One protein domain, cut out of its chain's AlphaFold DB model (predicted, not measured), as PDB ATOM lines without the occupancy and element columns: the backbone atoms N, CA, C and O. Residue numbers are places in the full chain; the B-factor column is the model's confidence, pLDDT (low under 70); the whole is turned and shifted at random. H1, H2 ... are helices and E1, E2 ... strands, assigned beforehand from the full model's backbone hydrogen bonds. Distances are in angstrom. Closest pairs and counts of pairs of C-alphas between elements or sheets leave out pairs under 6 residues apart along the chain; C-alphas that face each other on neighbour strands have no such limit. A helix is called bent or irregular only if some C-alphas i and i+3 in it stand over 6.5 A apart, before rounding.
ATOM      1  N   VAL A  32     541.510 546.082 401.428       84.69
ATOM      2  CA  VAL A  32     541.850 544.693 401.736       84.69
ATOM      3  C   VAL A  32     543.236 544.667 402.356       84.69
ATOM      4  O   VAL A  32     544.168 545.262 401.824       84.69
ATOM      5  N   TYR A  33     543.363 543.965 403.476       84.88
ATOM      6  CA  TYR A  33     544.651 543.661 404.084       84.88
ATOM      7  C   TYR A  33     545.077 542.250 403.691       84.88
ATOM      8  O   TYR A  33     544.317 541.298 403.883       84.88
ATOM      9  N   LEU A  34     546.288 542.128 403.155       81.69
ATOM     10  CA  LEU A  34     546.885 540.873 402.729       81.69
ATOM     11  C   LEU A  34     548.110 540.597 403.599       81.69
ATOM     12  O   LEU A  34     549.080 541.351 403.577       81.69
ATOM     13  N   SER A  35     548.017 539.528 404.391       75.62
ATOM     14  CA  SER A  35     549.044 539.127 405.356       75.62
ATOM     15  C   SER A  35     550.273 538.522 404.675       75.62
ATOM     16  O   SER A  35     550.157 537.871 403.634       75.62
ATOM     17  N   SER A  36     551.418 538.651 405.341       71.44
ATOM     18  CA  SER A  36     552.687 537.985 405.030       71.44
ATOM     19  C   SER A  36     552.610 536.454 405.145       71.44
ATOM     20  O   SER A  36     553.310 535.732 404.431       71.44
ATOM     21  N   HIS A  37     551.745 535.939 406.028       68.62
ATOM     22  CA  HIS A  37     551.624 534.508 406.321       68.62
ATOM     23  C   HIS A  37     550.749 533.781 405.296       68.62
ATOM     24  O   HIS A  37     549.590 534.142 405.086       68.62
ATOM     25  N   ARG A  38     551.284 532.700 404.719       68.19
ATOM     26  CA  ARG A  38     550.594 531.870 403.725       68.19
ATOM     27  C   ARG A  38     550.374 530.448 404.229       68.19
ATOM     28  O   ARG A  38     551.174 529.908 404.990       68.19
ATOM     29  N   THR A  39     549.272 529.842 403.799       64.31
ATOM     30  CA  THR A  39     548.935 528.454 404.125       64.31
ATOM     31  C   THR A  39     549.700 527.494 403.224       64.31
ATOM     32  O   THR A  39     549.837 527.742 402.029       64.31
ATOM     33  N   LEU A  40     550.161 526.365 403.769       62.78
ATOM     34  CA  LEU A  40     550.686 525.276 402.947       62.78
ATOM     35  C   LEU A  40     549.547 524.683 402.111       62.78
ATOM     36  O   LEU A  40     548.559 524.186 402.654       62.78
ATOM     37  N   ASN A  41     549.696 524.737 400.791       65.25
ATOM     38  CA  ASN A  41     548.744 524.150 399.861       65.25
ATOM     39  C   ASN A  41     548.997 522.641 399.768       65.25
ATOM     40  O   ASN A  41     550.023 522.201 399.253       65.25
ATOM     41  N   TYR A  42     548.059 521.845 400.280       71.75
ATOM     42  CA  TYR A  42     548.001 520.411 400.016       71.75
ATOM     43  C   TYR A  42     546.961 520.151 398.934       71.75
ATOM     44  O   TYR A  42     545.908 520.794 398.909       71.75
ATOM     45  N   TYR A  43     547.252 519.189 398.059       80.69
ATOM     46  CA  TYR A  43     546.314 518.787 397.022       80.69
ATOM     47  C   TYR A  43     544.996 518.317 397.646       80.69
ATOM     48  O   TYR A  43     544.966 517.380 398.447       80.69
ATOM     49  N   GLN A  44     543.904 518.961 397.242       83.12
ATOM     50  CA  GLN A  44     542.544 518.559 397.573       83.12
ATOM     51  C   GLN A  44     541.685 518.690 396.306       83.12
ATOM     52  O   GLN A  44     541.617 519.787 395.735       83.12
ATOM     53  N   PRO A  45     541.057 517.601 395.827       83.19
ATOM     54  CA  PRO A  45     540.191 517.658 394.657       83.19
ATOM     55  C   PRO A  45     538.898 518.405 394.989       83.19
ATOM     56  O   PRO A  45     538.398 518.348 396.117       83.19
ATOM     57  N   VAL A  46     538.324 519.081 393.995       87.56
ATOM     58  CA  VAL A  46     537.001 519.695 394.140       87.56
ATOM     59  C   VAL A  46     535.937 518.602 394.227       87.56
ATOM     60  O   VAL A  46     535.789 517.794 393.314       87.56
ATOM     61  N   THR A  47     535.180 518.583 395.326       85.31
ATOM     62  CA  THR A  47     534.146 517.564 395.577       85.31
ATOM     63  C   THR A  47     532.758 517.981 395.103       85.31
ATOM     64  O   THR A  47     531.897 517.131 394.899       85.31
ATOM     65  N   SER A  48     532.507 519.284 394.964       87.25
ATOM     66  CA  SER A  48     531.194 519.819 394.602       87.25
ATOM     67  C   SER A  48     531.312 521.203 393.984       87.25
ATOM     68  O   SER A  48     532.121 522.008 394.434       87.25
ATOM     69  N   ILE A  49     530.448 521.499 393.015       86.31
ATOM     70  CA  ILE A  49     530.316 522.829 392.420       86.31
ATOM     71  C   ILE A  49     528.943 523.378 392.836       86.31
ATOM     72  O   ILE A  49     527.952 522.651 392.702       86.31
ATOM     73  N   PRO A  50     528.858 524.608 393.377       84.25
ATOM     74  CA  PRO A  50     527.583 525.221 393.741       84.25
ATOM     75  C   PRO A  50     526.612 525.264 392.558       84.25
ATOM     76  O   PRO A  50     527.031 525.514 391.435       84.25
ATOM     77  N   ALA A  51     525.316 525.060 392.817       83.38
ATOM     78  CA  ALA A  51     524.276 525.093 391.782       83.38
ATOM     79  C   ALA A  51     524.002 526.506 391.228       83.38
ATOM     80  O   ALA A  51     523.422 526.644 390.149       83.38
ATOM     81  N   GLU A  52     524.425 527.539 391.958       84.38
ATOM     82  CA  GLU A  52     524.345 528.943 391.569       84.38
ATOM     83  C   GLU A  52     525.695 529.623 391.809       84.38
ATOM     84  O   GLU A  52     526.401 529.311 392.771       84.38
ATOM     85  N   PHE A  53     526.043 530.574 390.945       88.81
ATOM     86  CA  PHE A  53     527.251 531.371 391.117       88.81
ATOM     87  C   PHE A  53     527.024 532.471 392.161       88.81
ATOM     88  O   PHE A  53     526.164 533.336 391.982       88.81
ATOM     89  N   ALA A  54     527.803 532.444 393.244       88.56
ATOM     90  CA  ALA A  54     527.776 533.476 394.275       88.56
ATOM     91  C   ALA A  54     528.350 534.805 393.756       88.56
ATOM     92  O   ALA A  54     529.193 534.837 392.862       88.56
ATOM     93  N   ARG A  55     527.929 535.929 394.346       89.75
ATOM     94  CA  ARG A  55     528.510 537.242 394.014       89.75
ATOM     95  C   ARG A  55     529.974 537.309 394.445       89.75
ATOM     96  O   ARG A  55     530.329 536.741 395.475       89.75
ATOM     97  N   ALA A  56     530.785 538.087 393.728       89.06
ATOM     98  CA  ALA A  56     532.211 538.261 394.023       89.06
ATOM     99  C   ALA A  56     532.494 538.616 395.498       89.06
ATOM    100  O   ALA A  56     533.387 538.028 396.097       89.06
ATOM    101  N   GLU A  57     531.675 539.473 396.119       88.62
ATOM    102  CA  GLU A  57     531.830 539.848 397.535       88.62
ATOM    103  C   GLU A  57     531.600 538.671 398.488       88.62
ATOM    104  O   GLU A  57     532.302 538.524 399.488       88.62
ATOM    105  N   GLN A  58     530.644 537.799 398.166       90.88
ATOM    106  CA  GLN A  58     530.400 536.598 398.953       90.88
ATOM    107  C   GLN A  58     531.583 535.634 398.820       90.88
ATOM    108  O   GLN A  58     532.117 535.205 399.841       90.88
ATOM    109  N   ILE A  59     532.043 535.374 397.588       91.50
ATOM    110  CA  ILE A  59     533.218 534.530 397.318       91.50
ATOM    111  C   ILE A  59     534.448 535.073 398.058       91.50
ATOM    112  O   ILE A  59     535.169 534.316 398.707       91.50
ATOM    113  N   PHE A  60     534.661 536.391 398.010       90.38
ATOM    114  CA  PHE A  60     535.740 537.069 398.721       90.38
ATOM    115  C   PHE A  60     535.651 536.824 400.227       90.38
ATOM    116  O   PHE A  60     536.611 536.354 400.832       90.38
ATOM    117  N   SER A  61     534.482 537.068 400.825       88.88
ATOM    118  CA  SER A  61     534.276 536.889 402.264       88.88
ATOM    119  C   SER A  61     534.500 535.440 402.715       88.88
ATOM    120  O   SER A  61     535.156 535.209 403.730       88.88
ATOM    121  N   GLU A  62     534.015 534.461 401.945       89.50
ATOM    122  CA  GLU A  62     534.183 533.036 402.227       89.50
ATOM    123  C   GLU A  62     535.661 532.639 402.152       89.50
ATOM    124  O   GLU A  62     536.175 531.997 403.068       89.50
ATOM    125  N   TYR A  63     536.367 533.092 401.114       88.88
ATOM    126  CA  TYR A  63     537.790 532.826 400.927       88.88
ATOM    127  C   TYR A  63     538.657 533.473 402.020       88.88
ATOM    128  O   TYR A  63     539.513 532.812 402.609       88.88
ATOM    129  N   THR A  64     538.420 534.743 402.361       85.50
ATOM    130  CA  THR A  64     539.167 535.432 403.427       85.50
ATOM    131  C   THR A  64     538.895 534.821 404.802       85.50
ATOM    132  O   THR A  64     539.802 534.744 405.632       85.50
ATOM    133  N   ASN A  65     537.665 534.368 405.064       86.38
ATOM    134  CA  ASN A  65     537.344 533.665 406.305       86.38
ATOM    135  C   ASN A  65     538.079 532.323 406.403       86.38
ATOM    136  O   ASN A  65     538.562 531.987 407.483       86.38
ATOM    137  N   GLU A  66     538.220 531.602 405.288       85.81
ATOM    138  CA  GLU A  66     538.995 530.362 405.215       85.81
ATOM    139  C   GLU A  66     540.483 530.607 405.509       85.81
ATOM    140  O   GLU A  66     541.061 529.967 406.386       85.81
ATOM    141  N   LEU A  67     541.084 531.612 404.862       82.25
ATOM    142  CA  LEU A  67     542.466 532.016 405.137       82.25
ATOM    143  C   LEU A  67     542.671 532.386 406.610       82.25
ATOM    144  O   LEU A  67     543.633 531.945 407.240       82.25
ATOM    145  N   ARG A  68     541.746 533.162 407.184       82.06
ATOM    146  CA  ARG A  68     541.801 533.559 408.595       82.06
ATOM    147  C   ARG A  68     541.714 532.340 409.515       82.06
ATOM    148  O   ARG A  68     542.504 532.227 410.448       82.06
ATOM    149  N   SER A  69     540.781 531.427 409.245       82.88
ATOM    150  CA  SER A  69     540.616 530.181 410.000       82.88
ATOM    151  C   SER A  69     541.901 529.352 409.997       82.88
ATOM    152  O   SER A  69     542.367 528.938 411.059       82.88
ATOM    153  N   ALA A  70     542.525 529.193 408.827       77.50
ATOM    154  CA  ALA A  70     543.758 528.431 408.680       77.50
ATOM    155  C   ALA A  70     544.933 529.034 409.473       77.50
ATOM    156  O   ALA A  70     545.683 528.295 410.110       77.50
ATOM    157  N   VAL A  71     545.068 530.367 409.503       74.62
ATOM    158  CA  VAL A  71     546.125 531.055 410.270       74.62
ATOM    159  C   VAL A  71     545.930 530.908 411.784       74.62
ATOM    160  O   VAL A  71     546.901 530.708 412.510       74.62
ATOM    161  N   PHE A  72     544.689 530.948 412.282       76.25
ATOM    162  CA  PHE A  72     544.396 530.805 413.717       76.25
ATOM    163  C   PHE A  72     544.255 529.344 414.186       76.25
ATOM    164  O   PHE A  72     543.742 529.092 415.277       76.25
ATOM    165  N   GLY A  73     544.711 528.372 413.387       69.25
ATOM    166  CA  GLY A  73     544.694 526.951 413.749       69.25
ATOM    167  C   GLY A  73     543.297 526.322 413.766       69.25
ATOM    168  O   GLY A  73     543.094 525.271 414.378       69.25
ATOM    169  N   GLY A  74     542.326 526.953 413.104       70.25
ATOM    170  CA  GLY A  74     541.006 526.384 412.883       70.25
ATOM    171  C   GLY A  74     541.094 525.136 412.006       70.25
ATOM    172  O   GLY A  74     541.769 525.117 410.980       70.25
ATOM    173  N   ARG A  75     540.393 524.068 412.401       60.78
ATOM    174  CA  ARG A  75     540.189 522.903 411.535       60.78
ATOM    175  C   ARG A  75     539.087 523.234 410.539       60.78
ATOM    176  O   ARG A  75     537.914 523.176 410.895       60.78
ATOM    177  N   SER A  76     539.468 523.577 409.317       68.00
ATOM    178  CA  SER A  76     538.544 523.565 408.188       68.00
ATOM    179  C   SER A  76     538.675 522.259 407.421       68.00
ATOM    180  O   SER A  76     539.772 521.726 407.264       68.00
ATOM    181  N   GLU A  77     537.547 521.741 406.943       69.31
ATOM    182  CA  GLU A  77     537.521 520.584 406.045       69.31
ATOM    183  C   GLU A  77     537.989 520.940 404.626       69.31
ATOM    184  O   GLU A  77     538.313 520.048 403.839       69.31
ATOM    185  N   LYS A  78     538.023 522.234 404.280       76.25
ATOM    186  CA  LYS A  78     538.354 522.718 402.939       76.25
ATOM    187  C   LYS A  78     539.585 523.612 402.972       76.25
ATOM    188  O   LYS A  78     539.641 524.563 403.744       76.25
ATOM    189  N   SER A  79     540.551 523.341 402.099       83.50
ATOM    190  CA  SER A  79     541.688 524.241 401.902       83.50
ATOM    191  C   SER A  79     541.283 525.522 401.160       83.50
ATOM    192  O   SER A  79     540.327 525.540 400.378       83.50
ATOM    193  N   SER A  80     542.047 526.599 401.360       84.25
ATOM    194  CA  SER A  80     541.921 527.847 400.588       84.25
ATOM    195  C   SER A  80     542.030 527.580 399.081       84.25
ATOM    196  O   SER A  80     541.212 528.070 398.300       84.25
ATOM    197  N   MET A  81     542.972 526.723 398.677       86.56
ATOM    198  CA  MET A  81     543.131 526.269 397.296       86.56
ATOM    199  C   MET A  81     541.870 525.572 396.767       86.56
ATOM    200  O   MET A  81     541.392 525.899 395.682       86.56
ATOM    201  N   MET A  82     541.269 524.662 397.542       88.50
ATOM    202  CA  MET A  82     540.025 523.992 397.150       88.50
ATOM    203  C   MET A  82     538.880 524.997 396.960       88.50
ATOM    204  O   MET A  82     538.182 524.930 395.951       88.50
ATOM    205  N   ARG A  83     538.712 525.957 397.880       88.69
ATOM    206  CA  ARG A  83     537.689 527.017 397.774       88.69
ATOM    207  C   ARG A  83     537.861 527.870 396.521       88.69
ATOM    208  O   ARG A  83     536.884 528.209 395.850       88.69
ATOM    209  N   MET A  84     539.106 528.201 396.200       91.44
ATOM    210  CA  MET A  84     539.441 528.933 394.987       91.44
ATOM    211  C   MET A  84     539.109 528.107 393.738       91.44
ATOM    212  O   MET A  84     538.434 528.622 392.851       91.44
ATOM    213  N   LYS A  85     539.481 526.818 393.693       92.25
ATOM    214  CA  LYS A  85     539.127 525.912 392.585       92.25
ATOM    215  C   LYS A  85     537.615 525.763 392.412       92.25
ATOM    216  O   LYS A  85     537.133 525.887 391.292       92.25
ATOM    217  N   GLU A  86     536.862 525.572 393.497       92.19
ATOM    218  CA  GLU A  86     535.389 525.531 393.478       92.19
ATOM    219  C   GLU A  86     534.806 526.792 392.823       92.19
ATOM    220  O   GLU A  86     533.958 526.705 391.933       92.19
ATOM    221  N   SER A  87     535.307 527.961 393.228       93.12
ATOM    222  CA  SER A  87     534.848 529.258 392.729       93.12
ATOM    223  C   SER A  87     535.221 529.486 391.265       93.12
ATOM    224  O   SER A  87     534.405 529.986 390.495       93.12
ATOM    225  N   LEU A  88     536.431 529.092 390.859       93.94
ATOM    226  CA  LEU A  88     536.908 529.199 389.480       93.94
ATOM    227  C   LEU A  88     536.152 528.257 388.539       93.94
ATOM    228  O   LEU A  88     535.732 528.686 387.468       93.94
ATOM    229  N   LEU A  89     535.919 527.006 388.947       93.62
ATOM    230  CA  LEU A  89     535.122 526.055 388.172       93.62
ATOM    231  C   LEU A  89     533.683 526.550 388.011       93.62
ATOM    232  O   LEU A  89     533.149 526.530 386.902       93.62
ATOM    233  N   ALA A  90     533.071 527.054 389.087       92.75
ATOM    234  CA  ALA A  90     531.753 527.674 389.009       92.75
ATOM    235  C   ALA A  90     531.768 528.890 388.063       92.75
ATOM    236  O   ALA A  90     530.896 529.009 387.204       92.75
ATOM    237  N   ALA A  91     532.776 529.763 388.160       93.25
ATOM    238  CA  ALA A  91     532.906 530.930 387.288       93.25
ATOM    239  C   ALA A  91     533.020 530.530 385.808       93.25
ATOM    240  O   ALA A  91     532.380 531.146 384.962       93.25
ATOM    241  N   ALA A  92     533.770 529.471 385.494       92.69
ATOM    242  CA  ALA A  92     533.900 528.957 384.134       92.69
ATOM    243  C   ALA A  92     532.580 528.378 383.599       92.69
ATOM    244  O   ALA A  92     532.159 528.716 382.492       92.69
ATOM    245  N   ILE A  93     531.901 527.543 384.396       90.56
ATOM    246  CA  ILE A  93     530.645 526.877 384.014       90.56
ATOM    247  C   ILE A  93     529.525 527.895 383.791       90.56
ATOM    248  O   ILE A  93     528.808 527.829 382.791       90.56
ATOM    249  N   TYR A  94     529.363 528.839 384.721       90.88
ATOM    250  CA  TYR A  94     528.288 529.825 384.661       90.88
ATOM    251  C   TYR A  94     528.651 531.054 383.825       90.88
ATOM    252  O   TYR A  94     527.744 531.744 383.379       90.88
ATOM    253  N   GLY A  95     529.931 531.351 383.597       88.25
ATOM    254  CA  GLY A  95     530.369 532.571 382.910       88.25
ATOM    255  C   GLY A  95     530.103 532.559 381.408       88.25
ATOM    256  O   GLY A  95     529.519 533.503 380.884       88.25
ATOM    257  N   GLU A  96     530.490 531.488 380.715       82.06
ATOM    258  CA  GLU A  96     530.178 531.322 379.284       82.06
ATOM    259  C   GLU A  96     528.776 530.718 379.072       82.06
ATOM    260  O   GLU A  96     528.170 530.890 378.013       82.06
ATOM    261  N   GLY A  97     528.232 530.045 380.095       80.88
ATOM    262  CA  GLY A  97     527.019 529.241 379.973       80.88
ATOM    263  C   GLY A  97     527.218 528.057 379.021       80.88
ATOM    264  O   GLY A  97     528.335 527.658 378.697       80.88
ATOM    265  N   ASN A  98     526.122 527.459 378.567       82.06
ATOM    266  CA  ASN A  98     526.137 526.466 377.492       82.06
ATOM    267  C   ASN A  98     524.778 526.449 376.772       82.06
ATOM    268  O   ASN A  98     523.919 527.291 377.027       82.06
ATOM    269  N   SER A  99     524.557 525.488 375.873       85.50
ATOM    270  CA  SER A  99     523.291 525.350 375.136       85.50
ATOM    271  C   SER A  99     522.050 525.214 376.031       85.50
ATOM    272  O   SER A  99     520.947 525.534 375.590       85.50
ATOM    273  N   SER A 100     522.225 524.771 377.277       84.62
ATOM    274  CA  SER A 100     521.154 524.468 378.229       84.62
ATOM    275  C   SER A 100     521.181 525.340 379.493       84.62
ATOM    276  O   SER A 100     520.183 525.397 380.209       84.62
ATOM    277  N   VAL A 101     522.290 526.028 379.783       82.62
ATOM    278  CA  VAL A 101     522.493 526.847 380.990       82.62
ATOM    279  C   VAL A 101     522.772 528.287 380.583       82.62
ATOM    280  O   VAL A 101     523.673 528.559 379.792       82.62
ATOM    281  N   ARG A 102     522.001 529.228 381.140       85.25
ATOM    282  CA  ARG A 102     522.194 530.658 380.877       85.25
ATOM    283  C   ARG A 102     523.504 531.145 381.487       85.25
ATOM    284  O   ARG A 102     523.808 530.815 382.631       85.25
ATOM    285  N   ALA A 103     524.213 531.981 380.736       88.81
ATOM    286  CA  ALA A 103     525.380 532.685 381.237       88.81
ATOM    287  C   ALA A 103     525.001 533.656 382.370       88.81
ATOM    288  O   ALA A 103     523.961 534.322 382.325       88.81
ATOM    289  N   SER A 104     525.871 533.747 383.367       89.88
ATOM    290  CA  SER A 104     525.836 534.711 384.458       89.88
ATOM    291  C   SER A 104     526.869 535.798 384.187       89.88
ATOM    292  O   SER A 104     528.054 535.513 384.016       89.88
ATOM    293  N   SER A 105     526.418 537.054 384.169       88.38
ATOM    294  CA  SER A 105     527.308 538.206 383.975       88.38
ATOM    295  C   SER A 105     528.351 538.318 385.090       88.38
ATOM    296  O   SER A 105     529.526 538.507 384.791       88.38
ATOM    297  N   ASP A 106     527.958 538.083 386.346       89.00
ATOM    298  CA  ASP A 106     528.873 538.069 387.494       89.00
ATOM    299  C   ASP A 106     529.961 536.993 387.328       89.00
ATOM    300  O   ASP A 106     531.149 537.265 387.509       89.00
ATOM    301  N   ALA A 107     529.572 535.782 386.913       91.88
ATOM    302  CA  ALA A 107     530.512 534.686 386.659       91.88
ATOM    303  C   ALA A 107     531.460 535.008 385.502       91.88
ATOM    304  O   ALA A 107     532.655 534.735 385.583       91.88
ATOM    305  N   GLN A 108     530.946 535.641 384.445       92.25
ATOM    306  CA  GLN A 108     531.738 536.057 383.297       92.25
ATOM    307  C   GLN A 108     532.765 537.130 383.678       92.25
ATOM    308  O   GLN A 108     533.921 537.037 383.265       92.25
ATOM    309  N   THR A 109     532.373 538.118 384.491       92.19
ATOM    310  CA  THR A 109     533.279 539.147 385.019       92.19
ATOM    311  C   THR A 109     534.377 538.527 385.873       92.19
ATOM    312  O   THR A 109     535.548 538.868 385.697       92.19
ATOM    313  N   VAL A 110     534.032 537.579 386.750       94.00
ATOM    314  CA  VAL A 110     535.031 536.878 387.563       94.00
ATOM    315  C   VAL A 110     535.960 536.045 386.678       94.00
ATOM    316  O   VAL A 110     537.170 536.203 386.777       94.00
ATOM    317  N   TRP A 111     535.430 535.221 385.773       95.25
ATOM    318  CA  TRP A 111     536.223 534.299 384.954       95.25
ATOM    319  C   TRP A 111     537.127 535.003 383.935       95.25
ATOM    320  O   TRP A 111     538.332 534.747 383.886       95.25
ATOM    321  N   ARG A 112     536.569 535.896 383.108       94.69
ATOM    322  CA  ARG A 112     537.343 536.602 382.073       94.69
ATOM    323  C   ARG A 112     538.264 537.644 382.688       94.69
ATOM    324  O   ARG A 112     539.442 537.684 382.348       94.69
ATOM    325  N   GLY A 113     537.758 538.420 383.648       94.25
ATOM    326  CA  GLY A 113     538.558 539.437 384.322       94.25
ATOM    327  C   GLY A 113     539.752 538.835 385.063       94.25
ATOM    328  O   GLY A 113     540.842 539.397 385.015       94.25
ATOM    329  N   PHE A 114     539.603 537.648 385.662       96.06
ATOM    330  CA  PHE A 114     540.726 537.004 386.338       96.06
ATOM    331  C   PHE A 114     541.819 536.578 385.354       96.06
ATOM    332  O   PHE A 114     542.998 536.792 385.615       96.06
ATOM    333  N   GLN A 115     541.451 536.046 384.187       96.06
ATOM    334  CA  GLN A 115     542.420 535.700 383.141       96.06
ATOM    335  C   GLN A 115     543.140 536.936 382.579       96.06
ATOM    336  O   GLN A 115     544.343 536.884 382.324       96.06
ATOM    337  N   GLU A 116     542.440 538.063 382.437       95.19
ATOM    338  CA  GLU A 116     543.045 539.346 382.052       95.19
ATOM    339  C   GLU A 116     544.014 539.884 383.114       95.19
ATOM    340  O   GLU A 116     545.031 540.491 382.781       95.19
ATOM    341  N   VAL A 117     543.715 539.669 384.394       95.75
ATOM    342  CA  VAL A 117     544.622 540.001 385.498       95.75
ATOM    343  C   VAL A 117     545.858 539.100 385.457       95.75
ATOM    344  O   VAL A 117     546.983 539.600 385.519       95.75
ATOM    345  N   LEU A 118     545.673 537.786 385.300       95.50
ATOM    346  CA  LEU A 118     546.774 536.822 385.243       95.50
ATOM    347  C   LEU A 118     547.712 537.086 384.066       95.50
ATOM    348  O   LEU A 118     548.924 537.037 384.254       95.50
ATOM    349  N   SER A 119     547.194 537.458 382.892       95.00
ATOM    350  CA  SER A 119     548.037 537.779 381.729       95.00
ATOM    351  C   SER A 119     548.951 538.991 381.946       95.00
ATOM    352  O   SER A 119     549.985 539.108 381.290       95.00
ATOM    353  N   LYS A 120     548.606 539.885 382.883       94.50
ATOM    354  CA  LYS A 120     549.424 541.049 383.261       94.50
ATOM    355  C   LYS A 120     550.384 540.765 384.415       94.50
ATOM    356  O   LYS A 120     551.412 541.444 384.510       94.50
ATOM    357  N   LEU A 121     550.021 539.836 385.304       92.81
ATOM    358  CA  LEU A 121     550.773 539.498 386.517       92.81
ATOM    359  C   LEU A 121     551.786 538.379 386.313       92.81
ATOM    360  O   LEU A 121     552.847 538.404 386.936       92.81
ATOM    361  N   PHE A 122     551.467 537.392 385.481       92.31
ATOM    362  CA  PHE A 122     552.380 536.289 385.234       92.31
ATOM    363  C   PHE A 122     553.596 536.766 384.433       92.31
ATOM    364  O   PHE A 122     553.452 537.555 383.496       92.31
ATOM    365  N   PRO A 123     554.802 536.291 384.787       89.44
ATOM    366  CA  PRO A 123     556.002 536.580 384.020       89.44
ATOM    367  C   PRO A 123     555.855 536.127 382.562       89.44
ATOM    368  O   PRO A 123     555.301 535.049 382.310       89.44
ATOM    369  N   PRO A 124     556.366 536.907 381.594       88.25
ATOM    370  CA  PRO A 124     556.263 536.568 380.178       88.25
ATOM    371  C   PRO A 124     556.936 535.231 379.838       88.25
ATOM    372  O   PRO A 124     556.529 534.575 378.884       88.25
ATOM    373  N   GLU A 125     557.912 534.788 380.635       88.38
ATOM    374  CA  GLU A 125     558.625 533.519 380.462       88.38
ATOM    375  C   GLU A 125     557.717 532.293 380.628       88.38
ATOM    376  O   GLU A 125     558.021 531.235 380.085       88.38
ATOM    377  N   ILE A 126     556.596 532.424 381.348       88.88
ATOM    378  CA  ILE A 126     555.601 531.349 381.475       88.88
ATOM    379  C   ILE A 126     554.830 531.167 380.170       88.88
ATOM    380  O   ILE A 126     554.377 530.066 379.882       88.88
ATOM    381  N   GLY A 127     554.650 532.235 379.388       92.44
ATOM    382  CA  GLY A 127     553.836 532.195 378.175       92.44
ATOM    383  C   GLY A 127     552.366 531.870 378.454       92.44
ATOM    384  O   GLY A 127     551.778 531.079 377.720       92.44
ATOM    385  N   PHE A 128     551.785 532.436 379.521       95.88
ATOM    386  CA  PHE A 128     550.373 532.256 379.890       95.88
ATOM    387  C   PHE A 128     549.431 532.614 378.732       95.88
ATOM    388  O   PHE A 128     549.534 533.702 378.165       95.88
ATOM    389  N   GLN A 129     548.491 531.718 378.418       96.19
ATOM    390  CA  GLN A 129     547.478 531.928 377.382       96.19
ATOM    391  C   GLN A 129     546.084 532.088 377.988       96.19
ATOM    392  O   GLN A 129     545.432 533.108 377.760       96.19
ATOM    393  N   ARG A 130     545.627 531.100 378.765       96.19
ATOM    394  CA  ARG A 130     544.315 531.119 379.428       96.19
ATOM    395  C   ARG A 130     544.226 530.099 380.561       96.19
ATOM    396  O   ARG A 130     545.080 529.225 380.704       96.19
ATOM    397  N   LEU A 131     543.157 530.205 381.345       96.44
ATOM    398  CA  LEU A 131     542.739 529.148 382.261       96.44
ATOM    399  C   LEU A 131     541.815 528.165 381.535       96.44
ATOM    400  O   LEU A 131     540.944 528.566 380.759       96.44
ATOM    401  N   VAL A 132     541.969 526.878 381.832       95.69
ATOM    402  CA  VAL A 132     541.110 525.802 381.333       95.69
ATOM    403  C   VAL A 132     540.438 525.132 382.526       95.69
ATOM    404  O   VAL A 132     541.102 524.681 383.457       95.69
ATOM    405  N   ALA A 133     539.107 525.102 382.517       93.38
ATOM    406  CA  ALA A 133     538.326 524.375 383.507       93.38
ATOM    407  C   ALA A 133     538.157 522.923 383.044       93.38
ATOM    408  O   ALA A 133     537.418 522.671 382.094       93.38
ATOM    409  N   ASP A 134     538.829 521.995 383.725       92.25
ATOM    410  CA  ASP A 134     538.760 520.554 383.469       92.25
ATOM    411  C   ASP A 134     538.425 519.827 384.785       92.25
ATOM    412  O   ASP A 134     539.325 519.347 385.479       92.25
ATOM    413  N   PRO A 135     537.143 519.838 385.217       89.69
ATOM    414  CA  PRO A 135     536.751 519.367 386.543       89.69
ATOM    415  C   PRO A 135     537.299 517.959 386.856       89.69
ATOM    416  O   PRO A 135     537.116 517.050 386.047       89.69
ATOM    417  N   PRO A 136     537.903 517.733 388.042       90.19
ATOM    418  CA  PRO A 136     537.897 518.594 389.232       90.19
ATOM    419  C   PRO A 136     539.046 519.621 389.299       90.19
ATOM    420  O   PRO A 136     539.257 520.227 390.353       90.19
ATOM    421  N   GLU A 137     539.786 519.813 388.210       91.62
ATOM    422  CA  GLU A 137     541.008 520.609 388.155       91.62
ATOM    423  C   GLU A 137     540.829 521.934 387.401       91.62
ATOM    424  O   GLU A 137     539.956 522.112 386.548       91.62
ATOM    425  N   ILE A 138     541.702 522.888 387.722       94.50
ATOM    426  CA  ILE A 138     541.930 524.084 386.909       94.50
ATOM    427  C   ILE A 138     543.332 523.957 386.328       94.50
ATOM    428  O   ILE A 138     544.305 523.805 387.073       94.50
ATOM    429  N   LEU A 139     543.429 524.037 385.005       95.38
ATOM    430  CA  LEU A 139     544.692 523.996 384.284       95.38
ATOM    431  C   LEU A 139     545.069 525.397 383.799       95.38
ATOM    432  O   LEU A 139     544.212 526.228 383.486       95.38
ATOM    433  N   ILE A 140     546.369 525.647 383.726       96.12
ATOM    434  CA  ILE A 140     546.954 526.816 383.081       96.12
ATOM    435  C   ILE A 140     547.475 526.369 381.720       96.12
ATOM    436  O   ILE A 140     548.375 525.532 381.648       96.12
ATOM    437  N   GLU A 141     546.923 526.940 380.651       96.69
ATOM    438  CA  GLU A 141     547.442 526.753 379.298       96.69
ATOM    439  C   GLU A 141     548.554 527.771 379.042       96.69
ATOM    440  O   GLU A 141     548.387 528.982 379.238       96.69
ATOM    441  N   THR A 142     549.703 527.268 378.602       95.44
ATOM    442  CA  THR A 142     550.871 528.069 378.234       95.44
ATOM    443  C   THR A 142     551.359 527.728 376.835       95.44
ATOM    444  O   THR A 142     550.978 526.714 376.255       95.44
ATOM    445  N   THR A 143     552.292 528.517 376.304       93.69
ATOM    446  CA  THR A 143     552.975 528.201 375.039       93.69
ATOM    447  C   THR A 143     553.740 526.874 375.057       93.69
ATOM    448  O   THR A 143     554.013 526.331 373.990       93.69
ATOM    449  N   ALA A 144     554.122 526.371 376.236       91.00
ATOM    450  CA  ALA A 144     554.886 525.132 376.385       91.00
ATOM    451  C   ALA A 144     554.007 523.898 376.663       91.00
ATOM    452  O   ALA A 144     554.479 522.772 376.508       91.00
ATOM    453  N   GLY A 145     552.754 524.094 377.076       93.38
ATOM    454  CA  GLY A 145     551.831 523.024 377.448       93.38
ATOM    455  C   GLY A 145     550.861 523.430 378.556       93.38
ATOM    456  O   GLY A 145     550.807 524.592 378.968       93.38
ATOM    457  N   GLU A 146     550.106 522.453 379.045       95.19
ATOM    458  CA  GLU A 146     549.105 522.618 380.099       95.19
ATOM    459  C   GLU A 146     549.579 521.971 381.405       95.19
ATOM    460  O   GLU A 146     550.172 520.889 381.394       95.19
ATOM    461  N   PHE A 147     549.313 522.614 382.541       94.00
ATOM    462  CA  PHE A 147     549.585 522.044 383.865       94.00
ATOM    463  C   PHE A 147     548.564 522.516 384.909       94.00
ATOM    464  O   PHE A 147     547.974 523.586 384.769       94.00
ATOM    465  N   SER A 148     548.349 521.722 385.964       92.94
ATOM    466  CA  SER A 148     547.421 522.074 387.054       92.94
ATOM    467  C   SER A 148     547.950 523.243 387.887       92.94
ATOM    468  O   SER A 148     549.151 523.336 388.148       92.94
ATOM    469  N   ILE A 149     547.047 524.098 388.379       92.12
ATOM    470  CA  ILE A 149     547.398 525.175 389.316       92.12
ATOM    471  C   ILE A 149     548.069 524.652 390.600       92.12
ATOM    472  O   ILE A 149     548.862 525.369 391.205       92.12
ATOM    473  N   ASP A 150     547.820 523.395 390.988       88.75
ATOM    474  CA  ASP A 150     548.464 522.759 392.146       88.75
ATOM    475  C   ASP A 150     549.961 522.475 391.904       88.75
ATOM    476  O   ASP A 150     550.715 522.245 392.845       88.75
ATOM    477  N   SER A 151     550.407 522.498 390.642       89.56
ATOM    478  CA  SER A 151     551.813 522.314 390.250       89.56
ATOM    479  C   SER A 151     552.591 523.630 390.148       89.56
ATOM    480  O   SER A 151     553.759 523.625 389.754       89.56
ATOM    481  N   LEU A 152     551.963 524.768 390.472       89.06
ATOM    482  CA  LEU A 152     552.640 526.060 390.479       89.06
ATOM    483  C   LEU A 152     553.794 526.064 391.487       89.06
ATOM    484  O   LEU A 152     553.675 525.576 392.611       89.06
ATOM    485  N   SER A 153     554.913 526.684 391.105       88.38
ATOM    486  CA  SER A 153     555.984 526.968 392.062       88.38
ATOM    487  C   SER A 153     555.470 527.895 393.167       88.38
ATOM    488  O   SER A 153     554.550 528.686 392.942       88.38
ATOM    489  N   GLY A 154     556.083 527.845 394.354       85.12
ATOM    490  CA  GLY A 154     555.625 528.634 395.509       85.12
ATOM    491  C   GLY A 154     555.460 530.127 395.203       85.12
ATOM    492  O   GLY A 154     554.458 530.727 395.585       85.12
ATOM    493  N   GLY A 155     556.377 530.708 394.421       87.62
ATOM    494  CA  GLY A 155     556.285 532.111 394.017       87.62
ATOM    495  C   GLY A 155     555.125 532.412 393.060       87.62
ATOM    496  O   GLY A 155     554.476 533.448 393.180       87.62
ATOM    497  N   LEU A 156     554.813 531.508 392.130       89.56
ATOM    498  CA  LEU A 156     553.695 531.703 391.202       89.56
ATOM    499  C   LEU A 156     552.345 531.425 391.851       89.56
ATOM    500  O   LEU A 156     551.388 532.147 391.583       89.56
ATOM    501  N   SER A 157     552.277 530.434 392.740       89.25
ATOM    502  CA  SER A 157     551.104 530.195 393.583       89.25
ATOM    503  C   SER A 157     550.800 531.430 394.436       89.25
ATOM    504  O   SER A 157     549.657 531.882 394.476       89.25
ATOM    505  N   ALA A 158     551.833 532.067 394.999       87.75
ATOM    506  CA  ALA A 158     551.689 533.302 395.761       87.75
ATOM    507  C   ALA A 158     551.122 534.466 394.929       87.75
ATOM    508  O   ALA A 158     550.241 535.186 395.411       87.75
ATOM    509  N   ILE A 159     551.591 534.637 393.685       90.88
ATOM    510  CA  ILE A 159     551.058 535.634 392.741       90.88
ATOM    511  C   ILE A 159     549.615 535.298 392.353       90.88
ATOM    512  O   ILE A 159     548.780 536.196 392.295       90.88
ATOM    513  N   PHE A 160     549.298 534.024 392.120       92.19
ATOM    514  CA  PHE A 160     547.960 533.574 391.738       92.19
ATOM    515  C   PHE A 160     546.923 533.831 392.845       92.19
ATOM    516  O   PHE A 160     545.878 534.425 392.587       92.19
ATOM    517  N   GLU A 161     547.227 533.459 394.090       89.75
ATOM    518  CA  GLU A 161     546.366 533.723 395.256       89.75
ATOM    519  C   GLU A 161     546.193 535.218 395.527       89.75
ATOM    520  O   GLU A 161     545.120 535.683 395.918       89.75
ATOM    521  N   LEU A 162     547.267 535.984 395.326       90.56
ATOM    522  CA  LEU A 162     547.234 537.428 395.468       90.56
ATOM    523  C   LEU A 162     546.308 538.062 394.423       90.56
ATOM    524  O   LEU A 162     545.413 538.843 394.756       90.56
ATOM    525  N   ALA A 163     546.512 537.690 393.161       92.88
ATOM    526  CA  ALA A 163     545.687 538.117 392.048       92.88
ATOM    527  C   ALA A 163     544.213 537.810 392.317       92.88
ATOM    528  O   ALA A 163     543.362 538.665 392.087       92.88
ATOM    529  N   TRP A 164     543.924 536.617 392.844       93.62
ATOM    530  CA  TRP A 164     542.569 536.167 393.138       93.62
ATOM    531  C   TRP A 164     541.876 537.053 394.175       93.62
ATOM    532  O   TRP A 164     540.760 537.516 393.943       93.62
ATOM    533  N   GLN A 165     542.547 537.365 395.285       91.31
ATOM    534  CA  GLN A 165     541.982 538.206 396.346       91.31
ATOM    535  C   GLN A 165     541.690 539.631 395.874       91.31
ATOM    536  O   GLN A 165     540.605 540.157 396.130       91.31
ATOM    537  N   ILE A 166     542.639 540.253 395.167       92.25
ATOM    538  CA  ILE A 166     542.455 541.617 394.653       92.25
ATOM    539  C   ILE A 166     541.373 541.627 393.570       92.25
ATOM    540  O   ILE A 166     540.527 542.520 393.560       92.25
ATOM    541  N   HIS A 167     541.364 540.623 392.688       94.06
ATOM    542  CA  HIS A 167     540.377 540.502 391.619       94.06
ATOM    543  C   HIS A 167     538.959 540.342 392.154       94.06
ATOM    544  O   HIS A 167     538.065 541.061 391.718       94.06
ATOM    545  N   LEU A 168     538.745 539.462 393.134       91.94
ATOM    546  CA  LEU A 168     537.436 539.309 393.763       91.94
ATOM    547  C   LEU A 168     536.956 540.621 394.384       91.94
ATOM    548  O   LEU A 168     535.813 541.014 394.159       91.94
ATOM    549  N   ARG A 169     537.837 541.342 395.089       90.38
ATOM    550  CA  ARG A 169     537.487 542.650 395.652       90.38
ATOM    551  C   ARG A 169     537.139 543.672 394.569       90.38
ATOM    552  O   ARG A 169     536.161 544.401 394.715       90.38
ATOM    553  N   ALA A 170     537.924 543.724 393.497       89.19
ATOM    554  CA  ALA A 170     537.685 544.628 392.378       89.19
ATOM    555  C   ALA A 170     536.381 544.290 391.634       89.19
ATOM    556  O   ALA A 170     535.671 545.190 391.190       89.19
ATOM    557  N   ALA A 171     536.042 543.003 391.529       87.75
ATOM    558  CA  ALA A 171     534.809 542.531 390.913       87.75
ATOM    559  C   ALA A 171     533.566 542.818 391.776       87.75
ATOM    560  O   ALA A 171     532.487 543.012 391.219       87.75
ATOM    561  N   SER A 172     533.701 542.890 393.107       82.69
ATOM    562  CA  SER A 172     532.603 543.264 394.012       82.69
ATOM    563  C   SER A 172     532.087 544.684 393.781       82.69
ATOM    564  O   SER A 172     530.882 544.919 393.873       82.69
ATOM    565  N   ASP A 173     532.986 545.633 393.510       80.00
ATOM    566  CA  ASP A 173     532.637 547.034 393.280       80.00
ATOM    567  C   ASP A 173     533.582 547.679 392.258       80.00
ATOM    568  O   ASP A 173     534.549 548.371 392.589       80.00
ATOM    569  N   THR A 174     533.241 547.476 390.984       69.69
ATOM    570  CA  THR A 174     534.009 547.939 389.817       69.69
ATOM    571  C   THR A 174     534.114 549.461 389.689       69.69
ATOM    572  O   THR A 174     534.898 549.952 388.875       69.69
ATOM    573  N   ARG A 175     533.328 550.226 390.458       65.50
ATOM    574  CA  ARG A 175     533.309 551.699 390.412       65.50
ATOM    575  C   ARG A 175     534.059 552.338 391.575       65.50
ATOM    576  O   ARG A 175     534.293 553.548 391.541       65.50
ATOM    577  N   SER A 176     534.431 551.558 392.584       72.88
ATOM    578  CA  SER A 176     535.123 552.069 393.761       72.88
ATOM    579  C   SER A 176     536.639 552.033 393.591       72.88
ATOM    580  O   SER A 176     537.222 551.048 393.143       72.88
ATOM    581  N   HIS A 177     537.287 553.129 393.983       84.44
ATOM    582  CA  HIS A 177     538.705 553.079 394.317       84.44
ATOM    583  C   HIS A 177     538.824 552.419 395.690       84.44
ATOM    584  O   HIS A 177     538.102 552.804 396.615       84.44
ATOM    585  N   PHE A 178     539.726 551.453 395.828       88.94
ATOM    586  CA  PHE A 178     539.997 550.799 397.105       88.94
ATOM    587  C   PHE A 178     541.497 550.680 397.355       88.94
ATOM    588  O   PHE A 178     542.312 550.761 396.432       88.94
ATOM    589  N   THR A 179     541.850 550.501 398.624       90.94
ATOM    590  CA  THR A 179     543.240 550.397 399.062       90.94
ATOM    591  C   THR A 179     543.592 548.950 399.384       90.94
ATOM    592  O   THR A 179     542.873 548.282 400.124       90.94
ATOM    593  N   VAL A 180     544.706 548.457 398.860       91.81
ATOM    594  CA  VAL A 180     545.286 547.171 399.256       91.81
ATOM    595  C   VAL A 180     546.498 547.439 400.134       91.81
ATOM    596  O   VAL A 180     547.421 548.142 399.724       91.81
ATOM    597  N   CYS A 181     546.488 546.871 401.334       91.50
ATOM    598  CA  CYS A 181     547.612 546.911 402.257       91.50
ATOM    599  C   CYS A 181     548.342 545.569 402.225       91.50
ATOM    600  O   CYS A 181     547.730 544.524 402.449       91.50
ATOM    601  N   PHE A 182     549.641 545.624 401.969       89.00
ATOM    602  CA  PHE A 182     550.546 544.491 401.948       89.00
ATOM    603  C   PHE A 182     551.484 544.510 403.144       89.00
ATOM    604  O   PHE A 182     552.020 545.563 403.494       89.00
ATOM    605  N   ASP A 183     551.735 543.325 403.682       88.81
ATOM    606  CA  ASP A 183     552.840 543.046 404.589       88.81
ATOM    607  C   ASP A 183     553.736 541.976 403.951       88.81
ATOM    608  O   ASP A 183     553.261 540.882 403.643       88.81
ATOM    609  N   GLU A 184     554.992 542.328 403.674       89.00
ATOM    610  CA  GLU A 184     556.012 541.487 403.028       89.00
ATOM    611  C   GLU A 184     555.491 540.719 401.791       89.00
ATOM    612  O   GLU A 184     555.531 539.481 401.740       89.00
ATOM    613  N   PRO A 185     554.982 541.421 400.755       88.69
ATOM    614  CA  PRO A 185     554.428 540.770 399.566       88.69
ATOM    615  C   PRO A 185     555.459 539.926 398.800       88.69
ATOM    616  O   PRO A 185     555.081 539.061 398.006       88.69
ATOM    617  N   GLU A 186     556.749 540.160 399.038       86.56
ATOM    618  CA  GLU A 186     557.879 539.401 398.515       86.56
ATOM    619  C   GLU A 186     558.062 538.006 399.121       86.56
ATOM    620  O   GLU A 186     558.849 537.225 398.576       86.56
ATOM    621  N   ASN A 187     557.400 537.683 400.235       85.31
ATOM    622  CA  ASN A 187     557.644 536.426 400.931       85.31
ATOM    623  C   ASN A 187     557.404 535.232 399.998       85.31
ATOM    624  O   ASN A 187     556.352 535.099 399.372       85.31
ATOM    625  N   HIS A 188     558.413 534.359 399.907       78.69
ATOM    626  CA  HIS A 188     558.479 533.204 398.999       78.69
ATOM    627  C   HIS A 188     558.566 533.523 397.491       78.69
ATOM    628  O   HIS A 188     558.543 532.601 396.671       78.69
ATOM    629  N   LEU A 189     558.720 534.794 397.099       85.75
ATOM    630  CA  LEU A 189     558.964 535.184 395.711       85.75
ATOM    631  C   LEU A 189     560.460 535.163 395.388       85.75
ATOM    632  O   LEU A 189     561.283 535.719 396.115       85.75
ATOM    633  N   HIS A 190     560.812 534.586 394.239       85.25
ATOM    634  CA  HIS A 190     562.160 534.706 393.684       85.25
ATOM    635  C   HIS A 190     562.493 536.190 393.402       85.25
ATOM    636  O   HIS A 190     561.596 536.916 392.962       85.25
ATOM    637  N   PRO A 191     563.747 536.663 393.567       81.12
ATOM    638  CA  PRO A 191     564.101 538.078 393.377       81.12
ATOM    639  C   PRO A 191     563.659 538.684 392.037       81.12
ATOM    640  O   PRO A 191     563.274 539.850 391.976       81.12
ATOM    641  N   SER A 192     563.652 537.892 390.957       84.50
ATOM    642  CA  SER A 192     563.131 538.344 389.657       84.50
ATOM    643  C   SER A 192     561.644 538.720 389.707       84.50
ATOM    644  O   SER A 192     561.264 539.729 389.121       84.50
ATOM    645  N   LEU A 193     560.823 537.956 390.438       86.19
ATOM    646  CA  LEU A 193     559.396 538.222 390.635       86.19
ATOM    647  C   LEU A 193     559.166 539.421 391.556       86.19
ATOM    648  O   LEU A 193     558.257 540.207 391.315       86.19
ATOM    649  N   GLN A 194     560.008 539.602 392.578       89.56
ATOM    650  CA  GLN A 194     559.908 540.754 393.483       89.56
ATOM    651  C   GLN A 194     560.028 542.076 392.712       89.56
ATOM    652  O   GLN A 194     559.222 542.983 392.893       89.56
ATOM    653  N   ARG A 195     560.975 542.155 391.768       86.56
ATOM    654  CA  ARG A 195     561.202 543.355 390.942       86.56
ATOM    655  C   ARG A 195     560.032 543.703 390.023       86.56
ATOM    656  O   ARG A 195     559.878 544.863 389.648       86.56
ATOM    657  N   THR A 196     559.250 542.712 389.601       89.50
ATOM    658  CA  THR A 196     558.157 542.904 388.636       89.50
ATOM    659  C   THR A 196     556.783 542.971 389.291       89.50
ATOM    660  O   THR A 196     555.851 543.454 388.644       89.50
ATOM    661  N   LEU A 197     556.660 542.570 390.562       91.06
ATOM    662  CA  LEU A 197     555.393 542.463 391.282       91.06
ATOM    663  C   LEU A 197     554.609 543.781 391.308       91.06
ATOM    664  O   LEU A 197     553.495 543.830 390.788       91.06
ATOM    665  N   MET A 198     555.172 544.855 391.876       91.88
ATOM    666  CA  MET A 198     554.444 546.127 392.004       91.88
ATOM    667  C   MET A 198     554.115 546.760 390.646       91.88
ATOM    668  O   MET A 198     552.956 547.127 390.443       91.88
ATOM    669  N   PRO A 199     555.047 546.829 389.669       91.62
ATOM    670  CA  PRO A 199     554.706 547.274 388.320       91.62
ATOM    671  C   PRO A 199     553.567 546.468 387.693       91.62
ATOM    672  O   PRO A 199     552.722 547.033 387.001       91.62
ATOM    673  N   ALA A 200     553.539 545.152 387.903       92.81
ATOM    674  CA  ALA A 200     552.499 544.291 387.361       92.81
ATOM    675  C   ALA A 200     551.145 544.517 388.050       92.81
ATOM    676  O   ALA A 200     550.135 544.632 387.360       92.81
ATOM    677  N   LEU A 201     551.125 544.671 389.378       92.94
ATOM    678  CA  LEU A 201     549.922 544.995 390.151       92.94
ATOM    679  C   LEU A 201     549.325 546.346 389.752       92.94
ATOM    680  O   LEU A 201     548.124 546.424 389.508       92.94
ATOM    681  N   LEU A 202     550.155 547.382 389.598       92.31
ATOM    682  CA  LEU A 202     549.713 548.712 389.158       92.31
ATOM    683  C   LEU A 202     549.108 548.683 387.744       92.31
ATOM    684  O   LEU A 202     548.115 549.355 387.479       92.31
ATOM    685  N   ARG A 203     549.661 547.867 386.832       92.69
ATOM    686  CA  ARG A 203     549.087 547.659 385.487       92.69
ATOM    687  C   ARG A 203     547.804 546.826 385.505       92.69
ATOM    688  O   ARG A 203     546.913 547.048 384.680       92.69
ATOM    689  N   ALA A 204     547.730 545.824 386.379       93.19
ATOM    690  CA  ALA A 204     546.568 544.951 386.501       93.19
ATOM    691  C   ALA A 204     545.377 545.674 387.140       93.19
ATOM    692  O   ALA A 204     544.246 545.481 386.696       93.19
ATOM    693  N   PHE A 205     545.644 546.557 388.103       92.69
ATOM    694  CA  PHE A 205     544.640 547.208 388.935       92.69
ATOM    695  C   PHE A 205     544.845 548.735 388.996       92.69
ATOM    696  O   PHE A 205     545.250 549.267 390.028       92.69
ATOM    697  N   PRO A 206     544.529 549.476 387.917       89.62
ATOM    698  CA  PRO A 206     544.794 550.917 387.841       89.62
ATOM    699  C   PRO A 206     543.977 551.770 388.829       89.62
ATOM    700  O   PRO A 206     544.379 552.882 389.147       89.62
ATOM    701  N   ASN A 207     542.846 551.260 389.330       88.06
ATOM    702  CA  ASN A 207     541.982 551.966 390.290       88.06
ATOM    703  C   ASN A 207     542.283 551.594 391.756       88.06
ATOM    704  O   ASN A 207     541.498 551.921 392.649       88.06
ATOM    705  N   VAL A 208     543.385 550.882 392.009       90.81
ATOM    706  CA  VAL A 208     543.766 550.400 393.341       90.81
ATOM    707  C   VAL A 208     544.964 551.181 393.857       90.81
ATOM    708  O   VAL A 208     545.971 551.332 393.170       90.81
ATOM    709  N   SER A 209     544.854 551.674 395.088       91.44
ATOM    710  CA  SER A 209     545.982 552.265 395.812       91.44
ATOM    711  C   SER A 209     546.668 551.189 396.644       91.44
ATOM    712  O   SER A 209     546.003 550.458 397.370       91.44
ATOM    713  N   PHE A 210     547.990 551.090 396.557       92.25
ATOM    714  CA  PHE A 210     548.759 550.091 397.294       92.25
ATOM    715  C   PHE A 210     549.548 550.748 398.426       92.25
ATOM    716  O   PHE A 210     550.253 551.728 398.198       92.25
ATOM    717  N   ILE A 211     549.442 550.192 399.631       93.06
ATOM    718  CA  ILE A 211     550.290 550.518 400.782       93.06
ATOM    719  C   ILE A 211     551.091 549.263 401.096       93.06
ATOM    720  O   ILE A 211     550.506 548.198 401.280       93.06
ATOM    721  N   VAL A 212     552.415 549.368 401.130       91.81
ATOM    722  CA  VAL A 212     553.296 548.203 401.250       91.81
ATOM    723  C   VAL A 212     554.260 548.393 402.407       91.81
ATOM    724  O   VAL A 212     555.040 549.341 402.404       91.81
ATOM    725  N   ALA A 213     554.220 547.474 403.367       91.06
ATOM    726  CA  ALA A 213     555.294 547.267 404.326       91.06
ATOM    727  C   ALA A 213     556.199 546.148 403.799       91.06
ATOM    728  O   ALA A 213     555.719 545.079 403.427       91.06
ATOM    729  N   THR A 214     557.497 546.413 403.689       88.31
ATOM    730  CA  THR A 214     558.460 545.483 403.094       88.31
ATOM    731  C   THR A 214     559.863 545.791 403.602       88.31
ATOM    732  O   THR A 214     560.208 546.951 403.833       88.31
ATOM    733  N   HIS A 215     560.671 544.747 403.755       84.44
ATOM    734  CA  HIS A 215     562.119 544.861 403.920       84.44
ATOM    735  C   HIS A 215     562.841 544.658 402.573       84.44
ATOM    736  O   HIS A 215     564.041 544.898 402.460       84.44
ATOM    737  N   SER A 216     562.130 544.223 401.524       85.31
ATOM    738  CA  SER A 216     562.725 543.972 400.219       85.31
ATOM    739  C   SER A 216     563.055 545.269 399.468       85.31
ATOM    740  O   SER A 216     562.160 545.994 399.018       85.31
ATOM    741  N   PRO A 217     564.345 545.513 399.190       80.75
ATOM    742  CA  PRO A 217     564.793 546.639 398.373       80.75
ATOM    743  C   PRO A 217     564.329 546.514 396.913       80.75
ATOM    744  O   PRO A 217     564.212 547.504 396.192       80.75
ATOM    745  N   PHE A 218     564.034 545.289 396.463       83.81
ATOM    746  CA  PHE A 218     563.494 545.047 395.130       83.81
ATOM    747  C   PHE A 218     562.044 545.504 395.007       83.81
ATOM    748  O   PHE A 218     561.653 545.904 393.916       83.81
ATOM    749  N   ILE A 219     561.269 545.468 396.094       86.44
ATOM    750  CA  ILE A 219     559.897 545.978 396.116       86.44
ATOM    751  C   ILE A 219     559.918 547.504 396.192       86.44
ATOM    752  O   ILE A 219     559.303 548.151 395.343       86.44
ATOM    753  N   THR A 220     560.672 548.085 397.133       82.81
ATOM    754  CA  THR A 220     560.735 549.548 397.320       82.81
ATOM    755  C   THR A 220     561.250 550.276 396.079       82.81
ATOM    756  O   THR A 220     560.696 551.303 395.703       82.81
ATOM    757  N   GLY A 221     562.245 549.716 395.384       77.75
ATOM    758  CA  GLY A 221     562.790 550.284 394.147       77.75
ATOM    759  C   GLY A 221     562.026 549.931 392.862       77.75
ATOM    760  O   GLY A 221     562.445 550.351 391.784       77.75
ATOM    761  N   SER A 222     560.950 549.135 392.922       80.44
ATOM    762  CA  SER A 222     560.262 548.656 391.706       80.44
ATOM    763  C   SER A 222     559.269 549.651 391.106       80.44
ATOM    764  O   SER A 222     558.996 549.589 389.905       80.44
ATOM    765  N   ALA A 223     558.721 550.564 391.907       80.75
ATOM    766  CA  ALA A 223     557.694 551.507 391.478       80.75
ATOM    767  C   ALA A 223     558.261 552.931 391.429       80.75
ATOM    768  O   ALA A 223     558.552 553.524 392.461       80.75
ATOM    769  N   LYS A 224     558.401 553.481 390.216       75.19
ATOM    770  CA  LYS A 224     558.991 554.811 389.993       75.19
ATOM    771  C   LYS A 224     558.226 555.929 390.709       75.19
ATOM    772  O   LYS A 224     558.846 556.792 391.310       75.19
ATOM    773  N   ASP A 225     556.899 555.895 390.634       80.06
ATOM    774  CA  ASP A 225     556.031 556.961 391.145       80.06
ATOM    775  C   ASP A 225     555.554 556.685 392.589       80.06
ATOM    776  O   ASP A 225     554.555 557.246 393.039       80.06
ATOM    777  N   ALA A 226     556.217 555.771 393.310       83.75
ATOM    778  CA  ALA A 226     555.864 555.440 394.685       83.75
ATOM    779  C   ALA A 226     556.534 556.394 395.681       83.75
ATOM    780  O   ALA A 226     557.731 556.656 395.601       83.75
ATOM    781  N   ALA A 227     555.765 556.845 396.673       87.62
ATOM    782  CA  ALA A 227     556.315 557.491 397.856       87.62
ATOM    783  C   ALA A 227     556.833 556.408 398.811       87.62
ATOM    784  O   ALA A 227     556.064 555.571 399.292       87.62
TER     785      ALA A 227
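This is residues 32 to 227 of the 324 residues of the protein "ATPase_AAA_core domain-containing protein" of Rhodococcus sp. 1163 (UniProt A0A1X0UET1). Two crossed helices, H3 and H4, make the core, with a small sheet on each of two opposite sides: the antiparallel E2 E3 E4, on which H2 and H3 pack, and the parallel E1 E5 E6, which H4 and H5 only graze. A helical hairpin, H1 and H2, covers part of this core, and the long link of residues 35 to 55 passes round the outside. The 196 printed residues include six named helices and six named strands, in the order E1 H1 H2 H3 E2 E3 E4 H4 E5 H5 E6 H6, a mixed class of helices and strands. The whole is compact, with a radius of gyration of the C-alphas of 16.4 A, and spans 52 by 37 by 37 A.

Find C-alpha 32 at (541.850, 544.693, 401.736), where E1, residues 32 to 34, begins. Read on past residues 35 to 55 to H1, residues 56 to 71, 22.6 A long, and then to H2, residues 80 to 96, 24.6 A. H2 is only just irregular, its C-alphas 93 and 96 being 6.51 A apart. H3, residues 105 to 121, is 23.6 A long. Next come E2, residues 128 to 134, 16.9 A, E3, residues 137 to 142, 15.9 A, and E4, residues 145 to 148. Look for C-alpha 154 at (555.625, 528.634, 395.509); from there H4, residues 154 to 172, runs 27.3 A. E5, residues 178 to 183, is 16.8 A long. H5, residues 191 to 204, 20.0 A, is irregular, with C-alphas 195 and 198 7.4 A apart. E6, residues 208 to 213, is 16.2 A long, and H6, residues 217 to 220, ends at C-alpha 220, (560.735, 549.548, 397.320).

Begin at H3, the hub, which touches H2, H4 and H5. H3 and H4 stand at a steep tilt of 40 degrees, opposite ways, with Phe 114 and His 167 their closest C-alphas at 6.3 A. H3 touches H5 with residues 116 to 121 alone, Leu 121 and Ala 200 being closest, 5.2 A between C-alphas. H3, H4 and H5 form a bundle, a group of three helices. H3 touches H2 with residues 105 to 111 alone, Gly 95 and Gln 108 being closest, 3.8 A between C-alphas. H2 and H3 are on one face of the sheet E2 E3 E4, two layers. This sheet is a meander, each strand the antiparallel neighbour of the one before: look at N 132 and O 139, 2.9 A, and at N 140 and O 147, 2.8 A. H1 and H2 are a hairpin at a shallow tilt of 14 degrees, with C-alphas 66 and 80 closest at 6.0 A. H1 touches H4 with residues 56 to 60 alone, the C-alphas of Glu 57 and Ser 172 being closest at 5.0 A. In the other sheet E1 pairs with E5, N 32 and O 179 at 2.9 A, and E5 with E6, N 180 and O 209 at 2.8 A. E5, H5 and E6 are a strand-helix-strand unit, two parallel neighbour strands with a helix between, and its crossover is right-handed. H6 touches H5, the C-alphas of Arg 195 and Phe 218 being closest at 5.1 A. Every O i to N i+4 pair is within hydrogen-bond range in H1 and H4, against 12 of 13 in H2 and in H3 and 7 of 10 in H5; H6 is too short for such a pair.

The two C-alphas farthest apart are those of Ser 100 and Pro 217, at 52.9 A. The printed part has no cut. The link from E1 to H1 is long, with 21 residues. The mean pLDDT of the printed part is 87.2; look for values under 70 at residues 37 to 41, 73, 75 to 77 and 174 to 175.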